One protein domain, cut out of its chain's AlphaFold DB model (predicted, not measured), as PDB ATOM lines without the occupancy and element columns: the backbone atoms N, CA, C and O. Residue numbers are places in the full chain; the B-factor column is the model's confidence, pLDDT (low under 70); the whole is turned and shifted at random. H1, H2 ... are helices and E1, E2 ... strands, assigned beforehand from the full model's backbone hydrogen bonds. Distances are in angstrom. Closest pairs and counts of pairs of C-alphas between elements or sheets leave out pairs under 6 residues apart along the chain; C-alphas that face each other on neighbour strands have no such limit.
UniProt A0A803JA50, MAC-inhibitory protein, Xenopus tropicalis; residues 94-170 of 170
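AT A GLANCE: This is residues 94 to 170 of the 170 residues of the protein "MAC-inhibitory protein" of Xenopus tropicalis (UniProt A0A803JA50). A three-stranded antiparallel sheet, E3-E2-E4, has H1 along one face, in two layers; residues 116 to 134 extend the E2 and E3 hairpin. The printed part has 77 residues, with named elements E1, E2, E3, H1, E4 in chain order, mixed in class, under half of the residues in named elements. It is only just compact, close to loose: radius of gyration of the C-alphas 13.3 A, spans 40 by 26 by 16 A.

HOW THE PARTS SIT: E1, residues 98 to 101, pairs with no named strand. E2, residues 108 to 115, is antiparallel to E3, residues 135 to 143, with N 112 and O 139 within hydrogen-bond range at 2.9 A, and to E4, residues 159 to 163, with N 111 and O 161 at 2.9 A. H1, residues 145 to 154, has every O i to N i+4 pair within range; its height over the sheet is 9.0 A. E3, H1 and E4 form a split strand-helix-strand unit, E2 between the strands, its crossover right-handed.

IN THESE COORDINATES: E1 begins at C-alpha 98 (53.865, 7.063, 212.268); E4 ends at C-alpha 163 (55.749, 20.963, 202.477). E2 measures 22.5 A, E3 21.9 A.

THE WHOLE: The printed part has no cut; the E2 to E3 link is long. Residues 123 to 133 have pLDDT under 70.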
ATOM      1  N   CYS A  94      61.128   3.374 204.621       80.06
ATOM      2  CA  CYS A  94      60.108   4.096 205.382       80.06
ATOM      3  C   CYS A  94      58.705   3.436 205.358       80.06
ATOM      4  O   CYS A  94      57.692   4.132 205.320       80.06
ATOM      5  N   TYR A  95      58.594   2.100 205.370       71.94
ATOM      6  CA  TYR A  95      57.279   1.432 205.218       71.94
ATOM      7  C   TYR A  95      56.327   1.649 206.387       71.94
ATOM      8  O   TYR A  95      55.111   1.703 206.209       71.94
ATOM      9  N   LYS A  96      56.867   1.763 207.600       73.38
ATOM     10  CA  LYS A  96      56.084   1.972 208.818       73.38
ATOM     11  C   LYS A  96      56.185   3.434 209.230       73.38
ATOM     12  O   LYS A  96      56.970   3.793 210.106       73.38
ATOM     13  N   LYS A  97      55.391   4.283 208.573       85.88
ATOM     14  CA  LYS A  97      55.246   5.695 208.945       85.88
ATOM     15  C   LYS A  97      54.275   5.857 210.120       85.88
ATOM     16  O   LYS A  97      53.157   5.349 210.091       85.88
ATOM     17  N   LYS A  98      54.697   6.596 211.146       90.25
ATOM     18  CA  LYS A  98      53.865   7.063 212.268       90.25
ATOM     19  C   LYS A  98      53.519   8.537 212.069       90.25
ATOM     20  O   LYS A  98      54.277   9.260 211.430       90.25
ATOM     21  N   ILE A  99      52.400   8.994 212.621       94.62
ATOM     22  CA  ILE A  99      52.110  10.431 212.706       94.62
ATOM     23  C   ILE A  99      52.831  10.984 213.936       94.62
ATOM     24  O   ILE A  99      52.702  10.425 215.024       94.62
ATOM     25  N   ILE A 100      53.565  12.080 213.763       94.81
ATOM     26  CA  ILE A 100      54.158  12.866 214.850       94.81
ATOM     27  C   ILE A 100      53.666  14.311 214.780       94.81
ATOM     28  O   ILE A 100      53.295  14.798 213.709       94.81
ATOM     29  N   THR A 101      53.691  15.000 215.916       96.88
ATOM     30  CA  THR A 101      53.707  16.466 215.950       96.88
ATOM     31  C   THR A 101      55.166  16.909 215.868       96.88
ATOM     32  O   THR A 101      56.012  16.313 216.528       96.88
ATOM     33  N   CYS A 102      55.466  17.907 215.042       96.00
ATOM     34  CA  CYS A 102      56.798  18.487 214.930       96.00
ATOM     35  C   CYS A 102      57.160  19.326 216.157       96.00
ATOM     36  O   CYS A 102      56.284  19.909 216.801       96.00
ATOM     37  N   GLU A 103      58.458  19.429 216.434       95.38
ATOM     38  CA  GLU A 103      58.966  20.233 217.543       95.38
ATOM     39  C   GLU A 103      58.778  21.742 217.288       95.38
ATOM     40  O   GLU A 103      58.694  22.176 216.131       95.38
ATOM     41  N   PRO A 104      58.733  22.580 218.342       94.44
ATOM     42  CA  PRO A 104      58.656  24.029 218.196       94.44
ATOM     43  C   PRO A 104      59.732  24.580 217.246       94.44
ATOM     44  O   PRO A 104      60.923  24.341 217.419       94.44
ATOM     45  N   GLY A 105      59.297  25.331 216.231       93.31
ATOM     46  CA  GLY A 105      60.165  25.899 215.192       93.31
ATOM     47  C   GLY A 105      60.312  25.047 213.924       93.31
ATOM     48  O   GLY A 105      60.687  25.594 212.891       93.31
ATOM     49  N   GLN A 106      59.962  23.757 213.942       96.12
ATOM     50  CA  GLN A 106      59.957  22.917 212.739       96.12
ATOM     51  C   GLN A 106      58.676  23.153 211.914       96.12
ATOM     52  O   GLN A 106      57.591  22.698 212.279       96.12
ATOM     53  N   ASP A 107      58.801  23.865 210.790       96.62
ATOM     54  CA  ASP A 107      57.688  24.280 209.921       96.62
ATOM     55  C   ASP A 107      57.512  23.422 208.651       96.62
ATOM     56  O   ASP A 107      56.648  23.724 207.823       96.62
ATOM     57  N   ARG A 108      58.319  22.364 208.467       97.81
ATOM     58  CA  ARG A 108      58.264  21.488 207.286       97.81
ATOM     59  C   ARG A 108      58.144  20.015 207.622       97.81
ATOM     60  O   ARG A 108      58.969  19.453 208.338       97.81
ATOM     61  N   CYS A 109      57.199  19.375 206.945       97.62
ATOM     62  CA  CYS A 109      57.242  17.950 206.677       97.62
ATOM     63  C   CYS A 109      58.156  17.686 205.476       97.62
ATOM     64  O   CYS A 109      58.010  18.331 204.433       97.62
ATOM     65  N   VAL A 110      59.053  16.711 205.592       95.69
ATOM     66  CA  VAL A 110      59.963  16.291 204.515       95.69
ATOM     67  C   VAL A 110      59.703  14.837 204.127       95.69
ATOM     68  O   VAL A 110      59.334  14.019 204.972       95.69
ATOM     69  N   LYS A 111      59.879  14.526 202.839       93.25
ATOM     70  CA  LYS A 111      59.892  13.180 202.249       93.25
ATOM     71  C   LYS A 111      61.135  13.056 201.372       93.25
ATOM     72  O   LYS A 111      61.364  13.940 200.546       93.25
ATOM     73  N   THR A 112      61.899  11.973 201.508       91.06
ATOM     74  CA  THR A 112      63.007  11.667 200.588       91.06
ATOM     75  C   THR A 112      62.769  10.358 199.838       91.06
ATOM     76  O   THR A 112      62.346   9.358 200.427       91.06
ATOM     77  N   THR A 113      63.012  10.362 198.527       88.50
ATOM     78  CA  THR A 113      62.713   9.238 197.623       88.50
ATOM     79  C   THR A 113      63.827   8.968 196.619       88.50
ATOM     80  O   THR A 113      64.548   9.877 196.227       88.50
ATOM     81  N   THR A 114      63.929   7.730 196.138       87.56
ATOM     82  CA  THR A 114      64.670   7.390 194.910       87.56
ATOM     83  C   THR A 114      63.751   6.594 193.993       87.56
ATOM     84  O   THR A 114      62.992   5.752 194.470       87.56
ATOM     85  N   LYS A 115      63.807   6.840 192.680       84.50
ATOM     86  CA  LYS A 115      63.078   6.029 191.694       84.50
ATOM     87  C   LYS A 115      63.580   4.585 191.712       84.50
ATOM     88  O   LYS A 115      64.786   4.352 191.727       84.50
ATOM     89  N   ILE A 116      62.657   3.631 191.695       81.00
ATOM     90  CA  ILE A 116      62.985   2.216 191.527       81.00
ATOM     91  C   ILE A 116      63.154   1.983 190.024       81.00
ATOM     92  O   ILE A 116      62.201   2.133 189.258       81.00
ATOM     93  N   VAL A 117      64.383   1.685 189.601       79.44
ATOM     94  CA  VAL A 117      64.692   1.317 188.211       79.44
ATOM     95  C   VAL A 117      64.043  -0.039 187.913       79.44
ATOM     96  O   VAL A 117      63.981  -0.891 188.798       79.44
ATOM     97  N   ASP A 118      63.516  -0.196 186.698       76.19
ATOM     98  CA  ASP A 118      62.831  -1.403 186.210       76.19
ATOM     99  C   ASP A 118      61.636  -1.869 187.071       76.19
ATOM    100  O   ASP A 118      61.329  -3.057 187.145       76.19
ATOM    101  N   TYR A 119      60.934  -0.933 187.728       74.12
ATOM    102  CA  TYR A 119      59.732  -1.258 188.500       74.12
ATOM    103  C   TYR A 119      58.546  -1.634 187.601       74.12
ATOM    104  O   TYR A 119      58.062  -0.818 186.817       74.12
ATOM    105  N   ASP A 120      58.045  -2.853 187.778       75.38
ATOM    106  CA  ASP A 120      56.967  -3.484 187.006       75.38
ATOM    107  C   ASP A 120      55.552  -3.239 187.571       75.38
ATOM    108  O   ASP A 120      54.562  -3.636 186.959       75.38
ATOM    109  N   GLY A 121      55.438  -2.593 188.738       70.44
ATOM    110  CA  GLY A 121      54.170  -2.438 189.467       70.44
ATOM    111  C   GLY A 121      53.824  -3.610 190.395       70.44
ATOM    112  O   GLY A 121      52.779  -3.589 191.050       70.44
ATOM    113  N   SER A 122      54.683  -4.628 190.502       70.75
ATOM    114  CA  SER A 122      54.499  -5.706 191.474       70.75
ATOM    115  C   SER A 122      54.829  -5.209 192.889       70.75
ATOM    116  O   SER A 122      55.818  -4.495 193.087       70.75
ATOM    117  N   PRO A 123      54.052  -5.569 193.926       64.69
ATOM    118  CA  PRO A 123      54.463  -5.346 195.308       64.69
ATOM    119  C   PRO A 123      55.801  -6.040 195.581       64.69
ATOM    120  O   PRO A 123      55.977  -7.210 195.248       64.69
ATOM    121  N   ASN A 124      56.739  -5.338 196.210       63.25
ATOM    122  CA  ASN A 124      58.014  -5.909 196.625       63.25
ATOM    123  C   ASN A 124      58.421  -5.363 197.999       63.25
ATOM    124  O   ASN A 124      57.934  -4.321 198.437       63.25
ATOM    125  N   GLU A 125      59.366  -6.032 198.659       60.78
ATOM    126  CA  GLU A 125      59.940  -5.611 199.949       60.78
ATOM    127  C   GLU A 125      60.716  -4.283 199.881       60.78
ATOM    128  O   GLU A 125      61.311  -3.866 200.873       60.78
ATOM    129  N   LYS A 126      60.767  -3.638 198.706       57.12
ATOM    130  CA  LYS A 126      61.425  -2.352 198.467       57.12
ATOM    131  C   LYS A 126      60.432  -1.185 198.365       57.12
ATOM    132  O   LYS A 126      60.869  -0.038 198.471       57.12
ATOM    133  N   ASN A 127      59.127  -1.438 198.281       57.28
ATOM    134  CA  ASN A 127      58.109  -0.405 198.119       57.28
ATOM    135  C   ASN A 127      57.239  -0.215 199.374       57.28
ATOM    136  O   ASN A 127      57.008  -1.150 200.139       57.28
ATOM    137  N   GLU A 128      56.723   1.001 199.577       55.31
ATOM    138  CA  GLU A 128      55.590   1.189 200.492       55.31
ATOM    139  C   GLU A 128      54.392   0.377 199.952       55.31
ATOM    140  O   GLU A 128      54.364   0.048 198.770       55.31
ATOM    141  N   PHE A 129      53.412   0.018 200.790       50.47
ATOM    142  CA  PHE A 129      52.327  -0.944 200.471       50.47
ATOM    143  C   PHE A 129      51.380  -0.548 199.304       50.47
ATOM    144  O   PHE A 129      50.349  -1.184 199.079       50.47
ATOM    145  N   ASP A 130      51.727   0.499 198.564       57.47
ATOM    146  CA  ASP A 130      51.093   0.977 197.350       57.47
ATOM    147  C   ASP A 130      51.824   0.433 196.106       57.47
ATOM    148  O   ASP A 130      52.874   0.925 195.696       57.47
ATOM    149  N   LYS A 131      51.210  -0.567 195.469       51.16
ATOM    150  CA  LYS A 131      51.661  -1.202 194.217       51.16
ATOM    151  C   LYS A 131      51.841  -0.249 193.020       51.16
ATOM    152  O   LYS A 131      52.367  -0.660 191.993       51.16
ATOM    153  N   PHE A 132      51.392   1.003 193.112       54.78
ATOM    154  CA  PHE A 132      51.536   1.998 192.046       54.78
ATOM    155  C   PHE A 132      52.765   2.909 192.223       54.78
ATOM    156  O   PHE A 132      53.072   3.712 191.341       54.78
ATOM    157  N   MET A 133      53.491   2.800 193.340       65.75
ATOM    158  CA  MET A 133      54.610   3.691 193.660       65.75
ATOM    159  C   MET A 133      55.927   3.216 193.032       65.75
ATOM    160  O   MET A 133      56.613   2.366 193.579       65.75
ATOM    161  N   ASN A 134      56.370   3.825 191.932       77.19
ATOM    162  CA  ASN A 134      57.698   3.566 191.345       77.19
ATOM    163  C   ASN A 134      58.869   4.221 192.118       77.19
ATOM    164  O   ASN A 134      59.905   4.554 191.533       77.19
ATOM    165  N   VAL A 135      58.717   4.436 193.430       81.75
ATOM    166  CA  VAL A 135      59.673   5.159 194.281       81.75
ATOM    167  C   VAL A 135      59.881   4.480 195.636       81.75
ATOM    168  O   VAL A 135      58.945   4.249 196.395       81.75
ATOM    169  N   LEU A 136      61.143   4.246 195.990       82.25
ATOM    170  CA  LEU A 136      61.555   3.869 197.337       82.25
ATOM    171  C   LEU A 136      61.527   5.119 198.218       82.25
ATOM    172  O   LEU A 136      62.267   6.072 197.964       82.25
ATOM    173  N   VAL A 137      60.697   5.114 199.264       86.69
ATOM    174  CA  VAL A 137      60.697   6.162 200.294       86.69
ATOM    175  C   VAL A 137      61.718   5.816 201.375       86.69
ATOM    176  O   VAL A 137      61.587   4.807 202.069       86.69
ATOM    177  N   TRP A 138      62.721   6.675 201.533       86.00
ATOM    178  CA  TRP A 138      63.812   6.479 202.490       86.00
ATOM    179  C   TRP A 138      63.494   7.055 203.863       86.00
ATOM    180  O   TRP A 138      63.727   6.403 204.873       86.00
ATOM    181  N   GLU A 139      62.978   8.283 203.900       89.00
ATOM    182  CA  GLU A 139      62.821   9.040 205.138       89.00
ATOM    183  C   GLU A 139      61.619   9.983 205.064       89.00
ATOM    184  O   GLU A 139      61.315  10.573 204.022       89.00
ATOM    185  N   ARG A 140      60.972  10.151 206.216       93.19
ATOM    186  CA  ARG A 140      59.962  11.167 206.497       93.19
ATOM    187  C   ARG A 140      60.294  11.764 207.862       93.19
ATOM    188  O   ARG A 140      60.441  11.009 208.822       93.19
ATOM    189  N   VAL A 141      60.433  13.086 207.949       94.00
ATOM    190  CA  VAL A 141      60.835  13.806 209.175       94.00
ATOM    191  C   VAL A 141      60.254  15.220 209.209       94.00
ATOM    192  O   VAL A 141      59.873  15.769 208.172       94.00
ATOM    193  N   CYS A 142      60.213  15.809 210.405       96.12
ATOM    194  CA  CYS A 142      60.025  17.243 210.603       96.12
ATOM    195  C   CYS A 142      61.382  17.964 210.579       96.12
ATOM    196  O   CYS A 142      62.353  17.449 211.130       96.12
ATOM    197  N   MET A 143      61.448  19.155 209.980       96.06
ATOM    198  CA  MET A 143      62.590  20.075 210.093       96.06
ATOM    199  C   MET A 143      62.172  21.516 209.760       96.06
ATOM    200  O   MET A 143      61.017  21.770 209.420       96.06
ATOM    201  N   THR A 144      63.089  22.474 209.872       97.81
ATOM    202  CA  THR A 144      62.870  23.858 209.422       97.81
ATOM    203  C   THR A 144      62.949  23.986 207.895       97.81
ATOM    204  O   THR A 144      63.588  23.181 207.209       97.81
ATOM    205  N   ALA A 145      62.381  25.059 207.341       97.06
ATOM    206  CA  ALA A 145      62.548  25.441 205.937       97.06
ATOM    207  C   ALA A 145      64.029  25.539 205.517       97.06
ATOM    208  O   ALA A 145      64.399  25.054 204.451       97.06
ATOM    209  N   LYS A 146      64.894  26.098 206.375       97.75
ATOM    210  CA  LYS A 146      66.334  26.231 206.096       97.75
ATOM    211  C   LYS A 146      67.033  24.869 206.015       97.75
ATOM    212  O   LYS A 146      67.849  24.652 205.122       97.75
ATOM    213  N   GLU A 147      66.712  23.952 206.925       97.19
ATOM    214  CA  GLU A 147      67.268  22.593 206.924       97.19
ATOM    215  C   GLU A 147      66.781  21.776 205.727       97.19
ATOM    216  O   GLU A 147      67.579  21.050 205.139       97.19
ATOM    217  N   CYS A 148      65.518  21.942 205.317       95.75
ATOM    218  CA  CYS A 148      64.978  21.344 204.095       95.75
ATOM    219  C   CYS A 148      65.788  21.756 202.854       95.75
ATOM    220  O   CYS A 148      66.224  20.891 202.090       95.75
ATOM    221  N   GLU A 149      66.017  23.059 202.645       95.75
ATOM    222  CA  GLU A 149      66.768  23.524 201.473       95.75
ATOM    223  C   GLU A 149      68.232  23.060 201.526       95.75
ATOM    224  O   GLU A 149      68.775  22.605 200.520       95.75
ATOM    225  N   ALA A 150      68.852  23.041 202.712       96.31
ATOM    226  CA  ALA A 150      70.167  22.428 202.894       96.31
ATOM    227  C   ALA A 150      70.162  20.906 202.611       96.31
ATOM    228  O   ALA A 150      71.151  20.372 202.102       96.31
ATOM    229  N   TYR A 151      69.064  20.197 202.901       94.19
ATOM    230  CA  TYR A 151      68.930  18.764 202.621       94.19
ATOM    231  C   TYR A 151      68.843  18.486 201.114       94.19
ATOM    232  O   TYR A 151      69.575  17.636 200.606       94.19
ATOM    233  N   LYS A 152      68.040  19.260 200.374       94.19
ATOM    234  CA  LYS A 152      67.991  19.193 198.900       94.19
ATOM    235  C   LYS A 152      69.381  19.343 198.273       94.19
ATOM    236  O   LYS A 152      69.733  18.585 197.376       94.19
ATOM    237  N   GLN A 153      70.194  20.278 198.772       92.75
ATOM    238  CA  GLN A 153      71.538  20.524 198.235       92.75
ATOM    239  C   GLN A 153      72.553  19.424 198.590       92.75
ATOM    240  O   GLN A 153      73.392  19.067 197.758       92.75
ATOM    241  N   ARG A 154      72.491  18.863 199.810       92.19
ATOM    242  CA  ARG A 154      73.450  17.835 200.265       92.19
ATOM    243  C   ARG A 154      73.166  16.436 199.706       92.19
ATOM    244  O   ARG A 154      74.078  15.619 199.636       92.19
ATOM    245  N   THR A 155      71.930  16.135 199.303       84.12
ATOM    246  CA  THR A 155      71.508  14.770 198.938       84.12
ATOM    247  C   THR A 155      71.119  14.664 197.468       84.12
ATOM    248  O   THR A 155      69.962  14.498 197.113       84.12
ATOM    249  N   LYS A 156      72.130  14.689 196.594       82.44
ATOM    250  CA  LYS A 156      71.966  14.668 195.127       82.44
ATOM    251  C   LYS A 156      71.461  13.342 194.531       82.44
ATOM    252  O   LYS A 156      71.143  13.295 193.352       82.44
ATOM    253  N   ILE A 157      71.415  12.267 195.324       83.38
ATOM    254  CA  ILE A 157      70.981  10.914 194.910       83.38
ATOM    255  C   ILE A 157      69.529  10.575 195.303       83.38
ATOM    256  O   ILE A 157      69.060   9.462 195.057       83.38
ATOM    257  N   ARG A 158      68.822  11.501 195.963       87.81
ATOM    258  CA  ARG A 158      67.418  11.343 196.365       87.81
ATOM    259  C   ARG A 158      66.653  12.609 196.016       87.81
ATOM    260  O   ARG A 158      67.144  13.707 196.255       87.81
ATOM    261  N   ASP A 159      65.432  12.450 195.535       91.75
ATOM    262  CA  ASP A 159      64.485  13.554 195.445       91.75
ATOM    263  C   ASP A 159      64.048  13.934 196.869       91.75
ATOM    264  O   ASP A 159      63.668  13.064 197.659       91.75
ATOM    265  N   VAL A 160      64.126  15.222 197.215       94.31
ATOM    266  CA  VAL A 160      63.771  15.750 198.544       94.31
ATOM    267  C   VAL A 160      62.610  16.734 198.406       94.31
ATOM    268  O   VAL A 160      62.776  17.862 197.935       94.31
ATOM    269  N   THR A 161      61.429  16.316 198.857       95.12
ATOM    270  CA  THR A 161      60.204  17.126 198.844       95.12
ATOM    271  C   THR A 161      59.934  17.682 200.235       95.12
ATOM    272  O   THR A 161      60.003  16.948 201.222       95.12
ATOM    273  N   CYS A 162      59.573  18.964 200.316       96.12
ATOM    274  CA  CYS A 162      59.220  19.631 201.567       96.12
ATOM    275  C   CYS A 162      57.906  20.396 201.427       96.12
ATOM    276  O   CYS A 162      57.677  21.067 200.421       96.12
ATOM    277  N   CYS A 163      57.070  20.343 202.455       97.50
ATOM    278  CA  CYS A 163      55.749  20.963 202.477       97.50
ATOM    279  C   CYS A 163      55.370  21.357 203.917       97.50
ATOM    280  O   CYS A 163      56.021  20.930 204.868       97.50
ATOM    281  N   ASN A 164      54.371  22.223 204.089       96.75
ATOM    282  CA  ASN A 164      54.069  22.913 205.356       96.75
ATOM    283  C   ASN A 164      52.612  22.748 205.833       96.75
ATOM    284  O   ASN A 164      52.142  23.515 206.671       96.75
ATOM    285  N   THR A 165      51.881  21.773 205.294       96.69
ATOM    286  CA  THR A 165      50.514  21.434 205.715       96.69
ATOM    287  C   THR A 165      50.489  20.077 206.416       96.69
ATOM    288  O   THR A 165      51.382  19.251 206.235       96.69
ATOM    289  N   ASN A 166      49.480  19.835 207.256       97.31
ATOM    290  CA  ASN A 166      49.413  18.600 208.038       97.31
ATOM    291  C   ASN A 166      49.447  17.355 207.137       97.31
ATOM    292  O   ASN A 166      48.645  17.231 206.216       97.31
ATOM    293  N   LEU A 167      50.347  16.420 207.457       95.50
ATOM    294  CA  LEU A 167      50.515  15.110 206.819       95.50
ATOM    295  C   LEU A 167      50.858  15.156 205.319       95.50
ATOM    296  O   LEU A 167      50.757  14.144 204.630       95.50
ATOM    297  N   CYS A 168      51.309  16.306 204.811       95.75
ATOM    298  CA  CYS A 168      51.587  16.510 203.387       95.75
ATOM    299  C   CYS A 168      52.752  15.663 202.846       95.75
ATOM    300  O   CYS A 168      52.840  15.424 201.642       95.75
ATOM    301  N   ASN A 169      53.632  15.161 203.720       93.69
ATOM    302  CA  ASN A 169      54.659  14.180 203.374       93.69
ATOM    303  C   ASN A 169      54.089  12.750 203.399       93.69
ATOM    304  O   ASN A 169      54.625  11.886 204.099       93.69
ATOM    305  N   ALA A 170      53.004  12.512 202.654       88.06
ATOM    306  CA  ALA A 170      52.317  11.220 202.529       88.06
ATOM    307  C   ALA A 170      53.076  10.202 201.670       88.06
ATOM    308  O   ALA A 170      53.932  10.577 200.831       88.06
TER     309      ALA A 170